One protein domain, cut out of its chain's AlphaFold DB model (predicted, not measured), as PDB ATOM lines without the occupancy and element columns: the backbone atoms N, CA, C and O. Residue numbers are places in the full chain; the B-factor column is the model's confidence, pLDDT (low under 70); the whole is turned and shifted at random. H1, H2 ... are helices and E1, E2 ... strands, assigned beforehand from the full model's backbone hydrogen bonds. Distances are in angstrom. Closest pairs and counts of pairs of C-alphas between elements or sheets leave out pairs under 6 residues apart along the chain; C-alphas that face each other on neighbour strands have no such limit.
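AT A GLANCE: This is residues 4 to 87 of the 91 residues of an uncharacterized protein of Sedimenticola selenatireducens (UniProt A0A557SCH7). A twisted three-stranded sheet makes one end of the domain, and a cluster of three helices makes the other. H3, which follows E3 directly, packs on both H1 and H2, and the long axis runs from the turn of the E2 and E3 hairpin near Gly 68 to the start of H2. The printed part has 84 residues, with three named helices and three named strands in the order E1 H1 H2 E2 E3 H3; the sheet is E1 - E2 - E3, all antiparallel, and the class is mixed, helices and strands. The whole is compact, with a radius of gyration of the C-alphas of 12.9 A and spans of 36 by 28 by 17 A.

IN THESE COORDINATES: E2, residues 59 to 66, is 19.5 A long and bends by 52 degrees at residue 63. E3, residues 69 to 76, is 22.5 A long. E1, residues 4 to 9, is 15.0 A long and begins at C-alpha 4 (23.231, 21.652, -22.205). H3 is residues 77 to 85, 12.2 A, and ends at C-alpha 85 (13.848, 22.624, -39.735). H1 is residues 20 to 27, 11.1 A. H2, residues 37 to 48, is the longest helix at 16.4 A, with C-alpha 37 at (5.523, 29.959, -48.327).

HOW THE PARTS SIT: The sheet is strongly twisted, but only just, with C-alphas up to 4.3 A off its best plane. E2 is its inner strand. E1 and E2 are antiparallel at 160 degrees, with N 6 and O 63 at 2.9 A, within hydrogen-bond range. E2 and E3 form a hairpin, at 161 degrees, with N 62 and O 73 at 2.8 A and N 69 and O 66 at 2.9 A, within hydrogen-bond range. H1 is on the sheet but at the sheet's level, with a height over the sheet of 3.4 A; the closest C-alphas of H1 and E3 are those of Ala 21 and Ala 75, 5.1 A apart. H3 only grazes the sheet, with its residues 77 to 83. H1 and H3 touch, closest at the C-alphas of Ala 21 and Asn 80, 6.0 A apart, at a steep tilt of 52 degrees, the same way. H2 and H3 touch, closest at the C-alphas of Ala 42 and Asp 78, 6.2 A apart, at a steep tilt of 51 degrees, opposite ways. H1 and H2 are close but not clearly touching, about perpendicular at 77 degrees; the closest C-alphas are those of Cys 22 and Ala 46, 7.6 A apart. H2 is not on the sheet. Residues 17 to 18 pair with residues 52 to 53, antiparallel. In H1, H2 and H3 every O i to N i+4 pair is within hydrogen-bond range.

THE WHOLE: The two C-alphas farthest apart are those of Asp 37 and Gly 68, at 37.6 A. The printed part has no cut and no long link; the links E2 to E3 and E3 to H3 are tight. The mean pLDDT of the printed part is 84.4, and residues 29 to 34 are under 70.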
ATOM      1  N   ASP A   4      23.845  22.355 -23.321       82.88
ATOM      2  CA  ASP A   4      23.231  21.652 -22.205       82.88
ATOM      3  C   ASP A   4      21.972  22.416 -21.796       82.88
ATOM      4  O   ASP A   4      22.016  23.384 -21.032       82.88
ATOM      5  N   VAL A   5      20.842  22.033 -22.392       83.06
ATOM      6  CA  VAL A   5      19.541  22.651 -22.122       83.06
ATOM      7  C   VAL A   5      19.002  22.166 -20.778       83.06
ATOM      8  O   VAL A   5      18.753  20.978 -20.594       83.06
ATOM      9  N   GLU A   6      18.758  23.100 -19.861       86.75
ATOM     10  CA  GLU A   6      18.218  22.802 -18.530       86.75
ATOM     11  C   GLU A   6      16.717  23.088 -18.416       86.75
ATOM     12  O   GLU A   6      15.995  22.353 -17.750       86.75
ATOM     13  N   ASP A   7      16.225  24.150 -19.062       89.25
ATOM     14  CA  ASP A   7      14.820  24.563 -18.979       89.25
ATOM     15  C   ASP A   7      14.320  25.118 -20.316       89.25
ATOM     16  O   ASP A   7      14.936  26.004 -20.912       89.25
ATOM     17  N   ILE A   8      13.159  24.630 -20.756       90.69
ATOM     18  CA  ILE A   8      12.423  25.148 -21.912       90.69
ATOM     19  C   ILE A   8      11.048  25.595 -21.427       90.69
ATOM     20  O   ILE A   8      10.249  24.799 -20.937       90.69
ATOM     21  N   SER A   9      10.738  26.873 -21.617       92.00
ATOM     22  CA  SER A   9       9.448  27.455 -21.252       92.00
ATOM     23  C   SER A   9       8.827  28.237 -22.409       92.00
ATOM     24  O   SER A   9       9.525  28.762 -23.276       92.00
ATOM     25  N   TYR A  10       7.493  28.356 -22.393       92.88
ATOM     26  CA  TYR A  10       6.705  29.065 -23.415       92.88
ATOM     27  C   TYR A  10       5.953  30.282 -22.841       92.88
ATOM     28  O   TYR A  10       4.718  30.314 -22.830       92.88
ATOM     29  N   PRO A  11       6.661  31.278 -22.279       93.25
ATOM     30  CA  PRO A  11       6.033  32.459 -21.699       93.25
ATOM     31  C   PRO A  11       5.400  33.388 -22.750       93.25
ATOM     32  O   PRO A  11       5.732  33.388 -23.934       93.25
ATOM     33  N   VAL A  12       4.510  34.260 -22.271       93.62
ATOM     34  CA  VAL A  12       3.992  35.404 -23.033       93.62
ATOM     35  C   VAL A  12       4.848  36.634 -22.738       93.62
ATOM     36  O   VAL A  12       5.122  36.964 -21.580       93.62
ATOM     37  N   ALA A  13       5.265  37.340 -23.784       91.75
ATOM     38  CA  ALA A  13       6.101  38.523 -23.683       91.75
ATOM     39  C   ALA A  13       5.376  39.661 -22.948       91.75
ATOM     40  O   ALA A  13       4.376  40.199 -23.415       91.75
ATOM     41  N   LYS A  14       5.901  40.074 -21.788       91.69
ATOM     42  CA  LYS A  14       5.368  41.221 -21.025       91.69
ATOM     43  C   LYS A  14       5.838  42.581 -21.561       91.69
ATOM     44  O   LYS A  14       5.220  43.603 -21.269       91.69
ATOM     45  N   LYS A  15       6.920  42.590 -22.343       90.88
ATOM     46  CA  LYS A  15       7.521  43.743 -23.027       90.88
ATOM     47  C   LYS A  15       8.102  43.286 -24.365       90.88
ATOM     48  O   LYS A  15       8.132  42.088 -24.621       90.88
ATOM     49  N   ALA A  16       8.579  44.219 -25.184       90.25
ATOM     50  CA  ALA A  16       9.327  43.854 -26.378       90.25
ATOM     51  C   ALA A  16      10.672  43.210 -25.989       90.25
ATOM     52  O   ALA A  16      11.429  43.787 -25.202       90.25
ATOM     53  N   TYR A  17      10.963  42.035 -26.536       88.50
ATOM     54  CA  TYR A  17      12.258  41.361 -26.409       88.50
ATOM     55  C   TYR A  17      12.921  41.264 -27.781       88.50
ATOM     56  O   TYR A  17      12.238  41.269 -28.801       88.50
ATOM     57  N   ARG A  18      14.253  41.185 -27.817       88.81
ATOM     58  CA  ARG A  18      14.943  40.754 -29.038       88.81
ATOM     59  C   ARG A  18      14.697  39.262 -29.244       88.81
ATOM     60  O   ARG A  18      14.563  38.532 -28.262       88.81
ATOM     61  N   CYS A  19      14.557  38.860 -30.500       87.25
ATOM     62  CA  CYS A  19      14.464  37.460 -30.874       87.25
ATOM     63  C   CYS A  19      15.862  36.970 -31.247       87.25
ATOM     64  O   CYS A  19      16.338  37.287 -32.334       87.25
ATOM     65  N   ASP A  20      16.483  36.179 -30.378       86.19
ATOM     66  CA  ASP A  20      17.821  35.632 -30.596       86.19
ATOM     67  C   ASP A  20      17.840  34.775 -31.879       86.19
ATOM     68  O   ASP A  20      18.705  34.956 -32.725       86.19
ATOM     69  N   ALA A  21      16.811  33.952 -32.131       84.56
ATOM     70  CA  ALA A  21      16.695  33.167 -33.374       84.56
ATOM     71  C   ALA A  21      16.649  34.002 -34.662       84.56
ATOM     72  O   ALA A  21      17.096  33.551 -35.710       84.56
ATOM     73  N   CYS A  22      16.112  35.225 -34.602       82.75
ATOM     74  CA  CYS A  22      16.107  36.095 -35.776       82.75
ATOM     75  C   CYS A  22      17.517  36.594 -36.098       82.75
ATOM     76  O   CYS A  22      17.809  36.846 -37.262       82.75
ATOM     77  N   GLU A  23      18.381  36.744 -35.089       81.44
ATOM     78  CA  GLU A  23      19.786  37.081 -35.318       81.44
ATOM     79  C   GLU A  23      20.499  35.930 -36.034       81.44
ATOM     80  O   GLU A  23      21.285  36.191 -36.937       81.44
ATOM     81  N   TRP A  24      20.165  34.673 -35.725       78.44
ATOM     82  CA  TRP A  24      20.679  33.507 -36.454       78.44
ATOM     83  C   TRP A  24      20.215  33.488 -37.914       78.44
ATOM     84  O   TRP A  24      21.058  33.452 -38.804       78.44
ATOM     85  N   ILE A  25      18.907  33.620 -38.174       77.56
ATOM     86  CA  ILE A  25      18.380  33.677 -39.554       77.56
ATOM     87  C   ILE A  25      19.001  34.824 -40.355       77.56
ATOM     88  O   ILE A  25      19.238  34.684 -41.545       77.56
ATOM     89  N   ASN A  26      19.258  35.973 -39.730       76.50
ATOM     90  CA  ASN A  26      19.837  37.110 -40.439       76.50
ATOM     91  C   ASN A  26      21.354  36.974 -40.678       76.50
ATOM     92  O   ASN A  26      21.896  37.692 -41.515       76.50
ATOM     93  N   ASN A  27      22.042  36.103 -39.932       74.62
ATOM     94  CA  ASN A  27      23.474  35.832 -40.098       74.62
ATOM     95  C   ASN A  27      23.756  34.636 -41.017       74.62
ATOM     96  O   ASN A  27      24.839  34.567 -41.593       74.62
ATOM     97  N   VAL A  28      22.806  33.715 -41.165       70.06
ATOM     98  CA  VAL A  28      22.932  32.566 -42.066       70.06
ATOM     99  C   VAL A  28      22.240  32.893 -43.391       70.06
ATOM    100  O   VAL A  28      21.069  33.274 -43.384       70.06
ATOM    101  N   PRO A  29      22.921  32.764 -44.544       59.25
ATOM    102  CA  PRO A  29      22.279  32.936 -45.838       59.25
ATOM    103  C   PRO A  29      21.362  31.736 -46.103       59.25
ATOM    104  O   PRO A  29      21.786  30.735 -46.673       59.25
ATOM    105  N   ILE A  30      20.106  31.821 -45.668       66.25
ATOM    106  CA  ILE A  30      19.064  30.914 -46.148       66.25
ATOM    107  C   ILE A  30      18.707  31.370 -47.559       66.25
ATOM    108  O   ILE A  30      18.312  32.524 -47.751       66.25
ATOM    109  N   ASP A  31      18.847  30.483 -48.540       62.50
ATOM    110  CA  ASP A  31      18.361  30.773 -49.881       62.50
ATOM    111  C   ASP A  31      16.836  30.892 -49.823       62.50
ATOM    112  O   ASP A  31      16.147  29.987 -49.345       62.50
ATOM    113  N   GLU A  32      16.285  32.019 -50.281       59.06
ATOM    114  CA  GLU A  32      14.838  32.229 -50.251       59.06
ATOM    115  C   GLU A  32      14.099  31.094 -50.982       59.06
ATOM    116  O   GLU A  32      12.960  30.796 -50.621       59.06
ATOM    117  N   CYS A  33      14.732  30.411 -51.949       57.25
ATOM    118  CA  CYS A  33      14.155  29.275 -52.673       57.25
ATOM    119  C   CYS A  33      13.926  28.015 -51.824       57.25
ATOM    120  O   CYS A  33      13.044  27.239 -52.187       57.25
ATOM    121  N   ASP A  34      14.646  27.828 -50.715       69.00
ATOM    122  CA  ASP A  34      14.488  26.669 -49.821       69.00
ATOM    123  C   ASP A  34      13.392  26.875 -48.758       69.00
ATOM    124  O   ASP A  34      12.934  25.924 -48.125       69.00
ATOM    125  N   LEU A  35      12.920  28.113 -48.579       75.12
ATOM    126  CA  LEU A  35      11.857  28.442 -47.628       75.12
ATOM    127  C   LEU A  35      10.473  28.183 -48.226       75.12
ATOM    128  O   LEU A  35      10.114  28.748 -49.267       75.12
ATOM    129  N   ALA A  36       9.653  27.417 -47.505       81.00
ATOM    130  CA  ALA A  36       8.237  27.266 -47.816       81.00
ATOM    131  C   ALA A  36       7.481  28.600 -47.657       81.00
ATOM    132  O   ALA A  36       7.912  29.507 -46.941       81.00
ATOM    133  N   ASP A  37       6.320  28.720 -48.304       80.00
ATOM    134  CA  ASP A  37       5.523  29.959 -48.327       80.00
ATOM    135  C   ASP A  37       5.151  30.444 -46.908       80.00
ATOM    136  O   ASP A  37       5.345  31.614 -46.565       80.00
ATOM    137  N   ASP A  38       4.759  29.518 -46.025       81.94
ATOM    138  CA  ASP A  38       4.506  29.788 -44.603       81.94
ATOM    139  C   ASP A  38       5.744  30.329 -43.857       81.94
ATOM    140  O   ASP A  38       5.631  31.191 -42.980       81.94
ATOM    141  N   GLU A  39       6.944  29.859 -44.207       83.56
ATOM    142  CA  GLU A  39       8.202  30.273 -43.576       83.56
ATOM    143  C   GLU A  39       8.619  31.669 -44.046       83.56
ATOM    144  O   GLU A  39       9.011  32.516 -43.236       83.56
ATOM    145  N   ARG A  40       8.438  31.956 -45.342       82.44
ATOM    146  CA  ARG A  40       8.612  33.303 -45.902       82.44
ATOM    147  C   ARG A  40       7.662  34.299 -45.246       82.44
ATOM    148  O   ARG A  40       8.076  35.407 -44.894       82.44
ATOM    149  N   HIS A  41       6.408  33.904 -45.024       85.50
ATOM    150  CA  HIS A  41       5.437  34.720 -44.303       85.50
ATOM    151  C   HIS A  41       5.870  35.004 -42.859       85.50
ATOM    152  O   HIS A  41       5.795  36.154 -42.419       85.50
ATOM    153  N   ALA A  42       6.385  34.005 -42.141       86.12
ATOM    154  CA  ALA A  42       6.899  34.180 -40.784       86.12
ATOM    155  C   ALA A  42       8.130  35.105 -40.728       86.12
ATOM    156  O   ALA A  42       8.189  36.008 -39.888       86.12
ATOM    157  N   ILE A  43       9.086  34.955 -41.650       83.81
ATOM    158  CA  ILE A  43      10.271  35.828 -41.741       83.81
ATOM    159  C   ILE A  43       9.860  37.260 -42.092       83.81
ATOM    160  O   ILE A  43      10.350  38.212 -41.482       83.81
ATOM    161  N   SER A  44       8.920  37.431 -43.022       85.62
ATOM    162  CA  SER A  44       8.366  38.740 -43.373       85.62
ATOM    163  C   SER A  44       7.676  39.399 -42.174       85.62
ATOM    164  O   SER A  44       7.935  40.567 -41.870       85.62
ATOM    165  N   ALA A  45       6.884  38.637 -41.412       86.44
ATOM    166  CA  ALA A  45       6.268  39.108 -40.176       86.44
ATOM    167  C   ALA A  45       7.320  39.483 -39.118       86.44
ATOM    168  O   ALA A  45       7.213  40.529 -38.478       86.44
ATOM    169  N   ALA A  46       8.375  38.681 -38.952       85.94
ATOM    170  CA  ALA A  46       9.479  39.000 -38.050       85.94
ATOM    171  C   ALA A  46      10.232  40.265 -38.484       85.94
ATOM    172  O   ALA A  46      10.578  41.087 -37.635       85.94
ATOM    173  N   LYS A  47      10.427  40.479 -39.788       85.06
ATOM    174  CA  LYS A  47      11.033  41.694 -40.346       85.06
ATOM    175  C   LYS A  47      10.152  42.924 -40.113       85.06
ATOM    176  O   LYS A  47      10.669  43.965 -39.704       85.06
ATOM    177  N   ALA A  48       8.835  42.797 -40.288       87.25
ATOM    178  CA  ALA A  48       7.867  43.845 -39.955       87.25
ATOM    179  C   ALA A  48       7.922  44.215 -38.460       87.25
ATOM    180  O   ALA A  48       7.941  45.394 -38.105       87.25
ATOM    181  N   ASP A  49       8.086  43.212 -37.594       86.00
ATOM    182  CA  ASP A  49       8.268  43.376 -36.147       86.00
ATOM    183  C   ASP A  49       9.706  43.786 -35.745       86.00
ATOM    184  O   ASP A  49      10.044  43.838 -34.558       86.00
ATOM    185  N   ARG A  50      10.572  44.123 -36.715       85.75
ATOM    186  CA  ARG A  50      11.991  44.490 -36.531       85.75
ATOM    187  C   ARG A  50      12.800  43.443 -35.759       85.75
ATOM    188  O   ARG A  50      13.626  43.805 -34.918       85.75
ATOM    189  N   TYR A  51      12.536  42.166 -36.020       85.31
ATOM    190  CA  TYR A  51      13.177  41.014 -35.383       85.31
ATOM    191  C   TYR A  51      12.996  40.993 -33.856       85.31
ATOM    192  O   TYR A  51      13.857  40.544 -33.092       85.31
ATOM    193  N   LYS A  52      11.861  41.523 -33.384       88.56
ATOM    194  CA  LYS A  52      11.505  41.575 -31.966       88.56
ATOM    195  C   LYS A  52      10.279  40.727 -31.680       88.56
ATOM    196  O   LYS A  52       9.367  40.590 -32.483       88.56
ATOM    197  N   ILE A  53      10.254  40.205 -30.465       90.38
ATOM    198  CA  ILE A  53       9.105  39.550 -29.858       90.38
ATOM    199  C   ILE A  53       8.279  40.653 -29.207       90.38
ATOM    200  O   ILE A  53       8.726  41.257 -28.227       90.38
ATOM    201  N   LEU A  54       7.106  40.960 -29.753       91.38
ATOM    202  CA  LEU A  54       6.262  42.036 -29.239       91.38
ATOM    203  C   LEU A  54       5.524  41.626 -27.961       91.38
ATOM    204  O   LEU A  54       5.294  40.448 -27.686       91.38
ATOM    205  N   LYS A  55       5.110  42.624 -27.173       91.69
ATOM    206  CA  LYS A  55       4.300  42.403 -25.969       91.69
ATOM    207  C   LYS A  55       3.001  41.670 -26.339       91.69
ATOM    208  O   LYS A  55       2.300  42.089 -27.250       91.69
ATOM    209  N   GLY A  56       2.675  40.611 -25.603       90.62
ATOM    210  CA  GLY A  56       1.504  39.762 -25.838       90.62
ATOM    211  C   GLY A  56       1.773  38.548 -26.732       90.62
ATOM    212  O   GLY A  56       0.949  37.638 -26.759       90.62
ATOM    213  N   GLN A  57       2.927  38.475 -27.401       89.94
ATOM    214  CA  GLN A  57       3.288  37.311 -28.211       89.94
ATOM    215  C   GLN A  57       3.845  36.182 -27.340       89.94
ATOM    216  O   GLN A  57       4.582  36.418 -26.377       89.94
ATOM    217  N   LYS A  58       3.490  34.940 -27.681       92.62
ATOM    218  CA  LYS A  58       4.122  33.748 -27.109       92.62
ATOM    219  C   LYS A  58       5.504  33.567 -27.723       92.62
ATOM    220  O   LYS A  58       5.684  33.775 -28.921       92.62
ATOM    221  N   TYR A  59       6.462  33.173 -26.900       92.94
ATOM    222  CA  TYR A  59       7.822  32.909 -27.339       92.94
ATOM    223  C   TYR A  59       8.401  31.709 -26.609       92.94
ATOM    224  O   TYR A  59       7.959  31.385 -25.507       92.94
ATOM    225  N   ILE A  60       9.386  31.059 -27.224       92.50
ATOM    226  CA  ILE A  60      10.164  30.018 -26.568       92.50
ATOM    227  C   ILE A  60      11.325  30.670 -25.828       92.50
ATOM    228  O   ILE A  60      12.007  31.563 -26.338       92.50
ATOM    229  N   LYS A  61      11.525  30.247 -24.588       92.31
ATOM    230  CA  LYS A  61      12.645  30.646 -23.755       92.31
ATOM    231  C   LYS A  61      13.373  29.390 -23.324       92.31
ATOM    232  O   LYS A  61      12.825  28.603 -22.560       92.31
ATOM    233  N   VAL A  62      14.604  29.258 -23.783       90.38
ATOM    234  CA  VAL A  62      15.485  28.153 -23.437       90.38
ATOM    235  C   VAL A  62      16.582  28.682 -22.529       90.38
ATOM    236  O   VAL A  62      17.146  29.752 -22.764       90.38
ATOM    237  N   ARG A  63      16.854  27.973 -21.445       90.81
ATOM    238  CA  ARG A  63      17.931  28.268 -20.505       90.81
ATOM    239  C   ARG A  63      18.813  27.048 -20.392       90.81
ATOM    240  O   ARG A  63      18.311  25.933 -20.300       90.81
ATOM    241  N   GLY A  64      20.111  27.282 -20.382       88.38
ATOM    242  CA  GLY A  64      21.078  26.211 -20.274       88.38
ATOM    243  C   GLY A  64      22.496  26.734 -20.341       88.38
ATOM    244  O   GLY A  64      22.724  27.948 -20.370       88.38
ATOM    245  N   ILE A  65      23.434  25.804 -20.400       85.44
ATOM    246  CA  ILE A  65      24.856  26.086 -20.499       85.44
ATOM    247  C   ILE A  65      25.251  25.983 -21.971       85.44
ATOM    248  O   ILE A  65      25.204  24.917 -22.577       85.44
ATOM    249  N   TRP A  66      25.614  27.120 -22.556       81.88
ATOM    250  CA  TRP A  66      26.194  27.202 -23.888       81.88
ATOM    251  C   TRP A  66      27.695  27.434 -23.748       81.88
ATOM    252  O   TRP A  66      28.105  28.434 -23.154       81.88
ATOM    253  N   GLU A  67      28.508  26.499 -24.243       80.19
ATOM    254  CA  GLU A  67      29.978  26.561 -24.164       80.19
ATOM    255  C   GLU A  67      30.506  26.845 -22.742       80.19
ATOM    256  O   GLU A  67      31.365  27.695 -22.512       80.19
ATOM    257  N   GLY A  68      29.942  26.159 -21.742       82.50
ATOM    258  CA  GLY A  68      30.328  26.328 -20.337       82.50
ATOM    259  C   GLY A  68      29.766  27.584 -19.657       82.50
ATOM    260  O   GLY A  68      29.986  27.769 -18.461       82.50
ATOM    261  N   THR A  69      29.000  28.423 -20.366       83.31
ATOM    262  CA  THR A  69      28.389  29.639 -19.813       83.31
ATOM    263  C   THR A  69      26.869  29.553 -19.789       83.31
ATOM    264  O   THR A  69      26.227  29.225 -20.784       83.31
ATOM    265  N   TRP A  70      26.264  29.923 -18.661       86.19
ATOM    266  CA  TRP A  70      24.813  30.045 -18.548       86.19
ATOM    267  C   TRP A  70      24.262  31.111 -19.498       86.19
ATOM    268  O   TRP A  70      24.482  32.309 -19.310       86.19
ATOM    269  N   GLN A  71      23.479  30.676 -20.481       88.69
ATOM    270  CA  GLN A  71      22.799  31.539 -21.436       88.69
ATOM    271  C   GLN A  71      21.281  31.351 -21.395       88.69
ATOM    272  O   GLN A  71      20.737  30.318 -21.004       88.69
ATOM    273  N   THR A  72      20.567  32.414 -21.768       88.62
ATOM    274  CA  THR A  72      19.116  32.378 -21.968       88.62
ATOM    275  C   THR A  72      18.818  32.774 -23.399       88.62
ATOM    276  O   THR A  72      18.924  33.948 -23.742       88.62
ATOM    277  N   PHE A  73      18.363  31.807 -24.177       89.00
ATOM    278  CA  PHE A  73      17.932  31.982 -25.547       89.00
ATOM    279  C   PHE A  73      16.431  32.278 -25.600       89.00
ATOM    280  O   PHE A  73      15.631  31.640 -24.908       89.00
ATOM    281  N   ARG A  74      16.020  33.273 -26.385       91.50
ATOM    282  CA  ARG A  74      14.616  33.639 -26.593       91.50
ATOM    283  C   ARG A  74      14.325  33.719 -28.076       91.50
ATOM    284  O   ARG A  74      14.903  34.534 -28.785       91.50
ATOM    285  N   ALA A  75      13.338  32.965 -28.526       90.56
ATOM    286  CA  ALA A  75      12.953  32.968 -29.924       90.56
ATOM    287  C   ALA A  75      11.444  33.079 -30.094       90.56
ATOM    288  O   ALA A  75      10.671  32.582 -29.272       90.56
ATOM    289  N   ARG A  76      11.004  33.731 -31.173       89.38
ATOM    290  CA  ARG A  76       9.622  33.553 -31.620       89.38
ATOM    291  C   ARG A  76       9.451  32.100 -32.069       89.38
ATOM    292  O   ARG A  76      10.390  31.495 -32.576       89.38
ATOM    293  N   ILE A  77       8.277  31.534 -31.818       89.00
ATOM    294  CA  ILE A  77       8.023  30.098 -32.011       89.00
ATOM    295  C   ILE A  77       8.064  29.729 -33.500       89.00
ATOM    296  O   ILE A  77       8.665  28.729 -33.869       89.00
ATOM    297  N   ASP A  78       7.467  30.568 -34.341       88.31
ATOM    298  CA  ASP A  78       7.503  30.489 -35.804       88.31
ATOM    299  C   ASP A  78       8.942  30.481 -36.336       88.31
ATOM    300  O   ASP A  78       9.334  29.558 -37.041       88.31
ATOM    301  N   ILE A  79       9.757  31.449 -35.916       85.50
ATOM    302  CA  ILE A  79      11.160  31.557 -36.331       85.50
ATOM    303  C   ILE A  79      12.000  30.396 -35.797       85.50
ATOM    304  O   ILE A  79      12.809  29.836 -36.527       85.50
ATOM    305  N   ASN A  80      11.795  29.993 -34.541       87.06
ATOM    306  CA  ASN A  80      12.516  28.864 -33.964       87.06
ATOM    307  C   ASN A  80      12.259  27.566 -34.735       87.06
ATOM    308  O   ASN A  80      13.188  26.793 -34.940       87.06
ATOM    309  N   ASN A  81      11.015  27.341 -35.161       86.00
ATOM    310  CA  ASN A  81      10.661  26.168 -35.951       86.00
ATOM    311  C   ASN A  81      11.387  26.163 -37.301       86.00
ATOM    312  O   ASN A  81      11.857  25.112 -37.713       86.00
ATOM    313  N   ILE A  82      11.519  27.320 -37.957       85.00
ATOM    314  CA  ILE A  82      12.295  27.446 -39.201       85.00
ATOM    315  C   ILE A  82      13.762  27.109 -38.929       85.00
ATOM    316  O   ILE A  82      14.325  26.251 -39.599       85.00
ATOM    317  N   CYS A  83      14.363  27.699 -37.892       82.50
ATOM    318  CA  CYS A  83      15.755  27.413 -37.545       82.50
ATOM    319  C   CYS A  83      16.013  25.932 -37.255       82.50
ATOM    320  O   CYS A  83      17.057  25.420 -37.634       82.50
ATOM    321  N   GLN A  84      15.079  25.244 -36.593       82.81
ATOM    322  CA  GLN A  84      15.195  23.809 -36.325       82.81
ATOM    323  C   GLN A  84      14.988  22.955 -37.578       82.81
ATOM    324  O   GLN A  84      15.631  21.927 -37.722       82.81
ATOM    325  N   ARG A  85      14.090  23.357 -38.483       83.44
ATOM    326  CA  ARG A  85      13.848  22.624 -39.735       83.44
ATOM    327  C   ARG A  85      15.028  22.694 -40.692       83.44
ATOM    328  O   ARG A  85      15.300  21.714 -41.370       83.44
ATOM    329  N   HIS A  86      15.686  23.847 -40.734       77.12
ATOM    330  CA  HIS A  86      16.824  24.127 -41.609       77.12
ATOM    331  C   HIS A  86      18.176  23.899 -40.918       77.12
ATOM    332  O   HIS A  86      19.198  24.331 -41.439       77.12
ATOM    333  N   ASP A  87      18.185  23.261 -39.741       73.19
ATOM    334  CA  ASP A  87      19.401  22.908 -38.988       73.19
ATOM    335  C   ASP A  87      20.332  24.101 -38.676       73.19
ATOM    336  O   ASP A  87      21.533  23.971 -38.462       73.19
TER     337      ASP A  87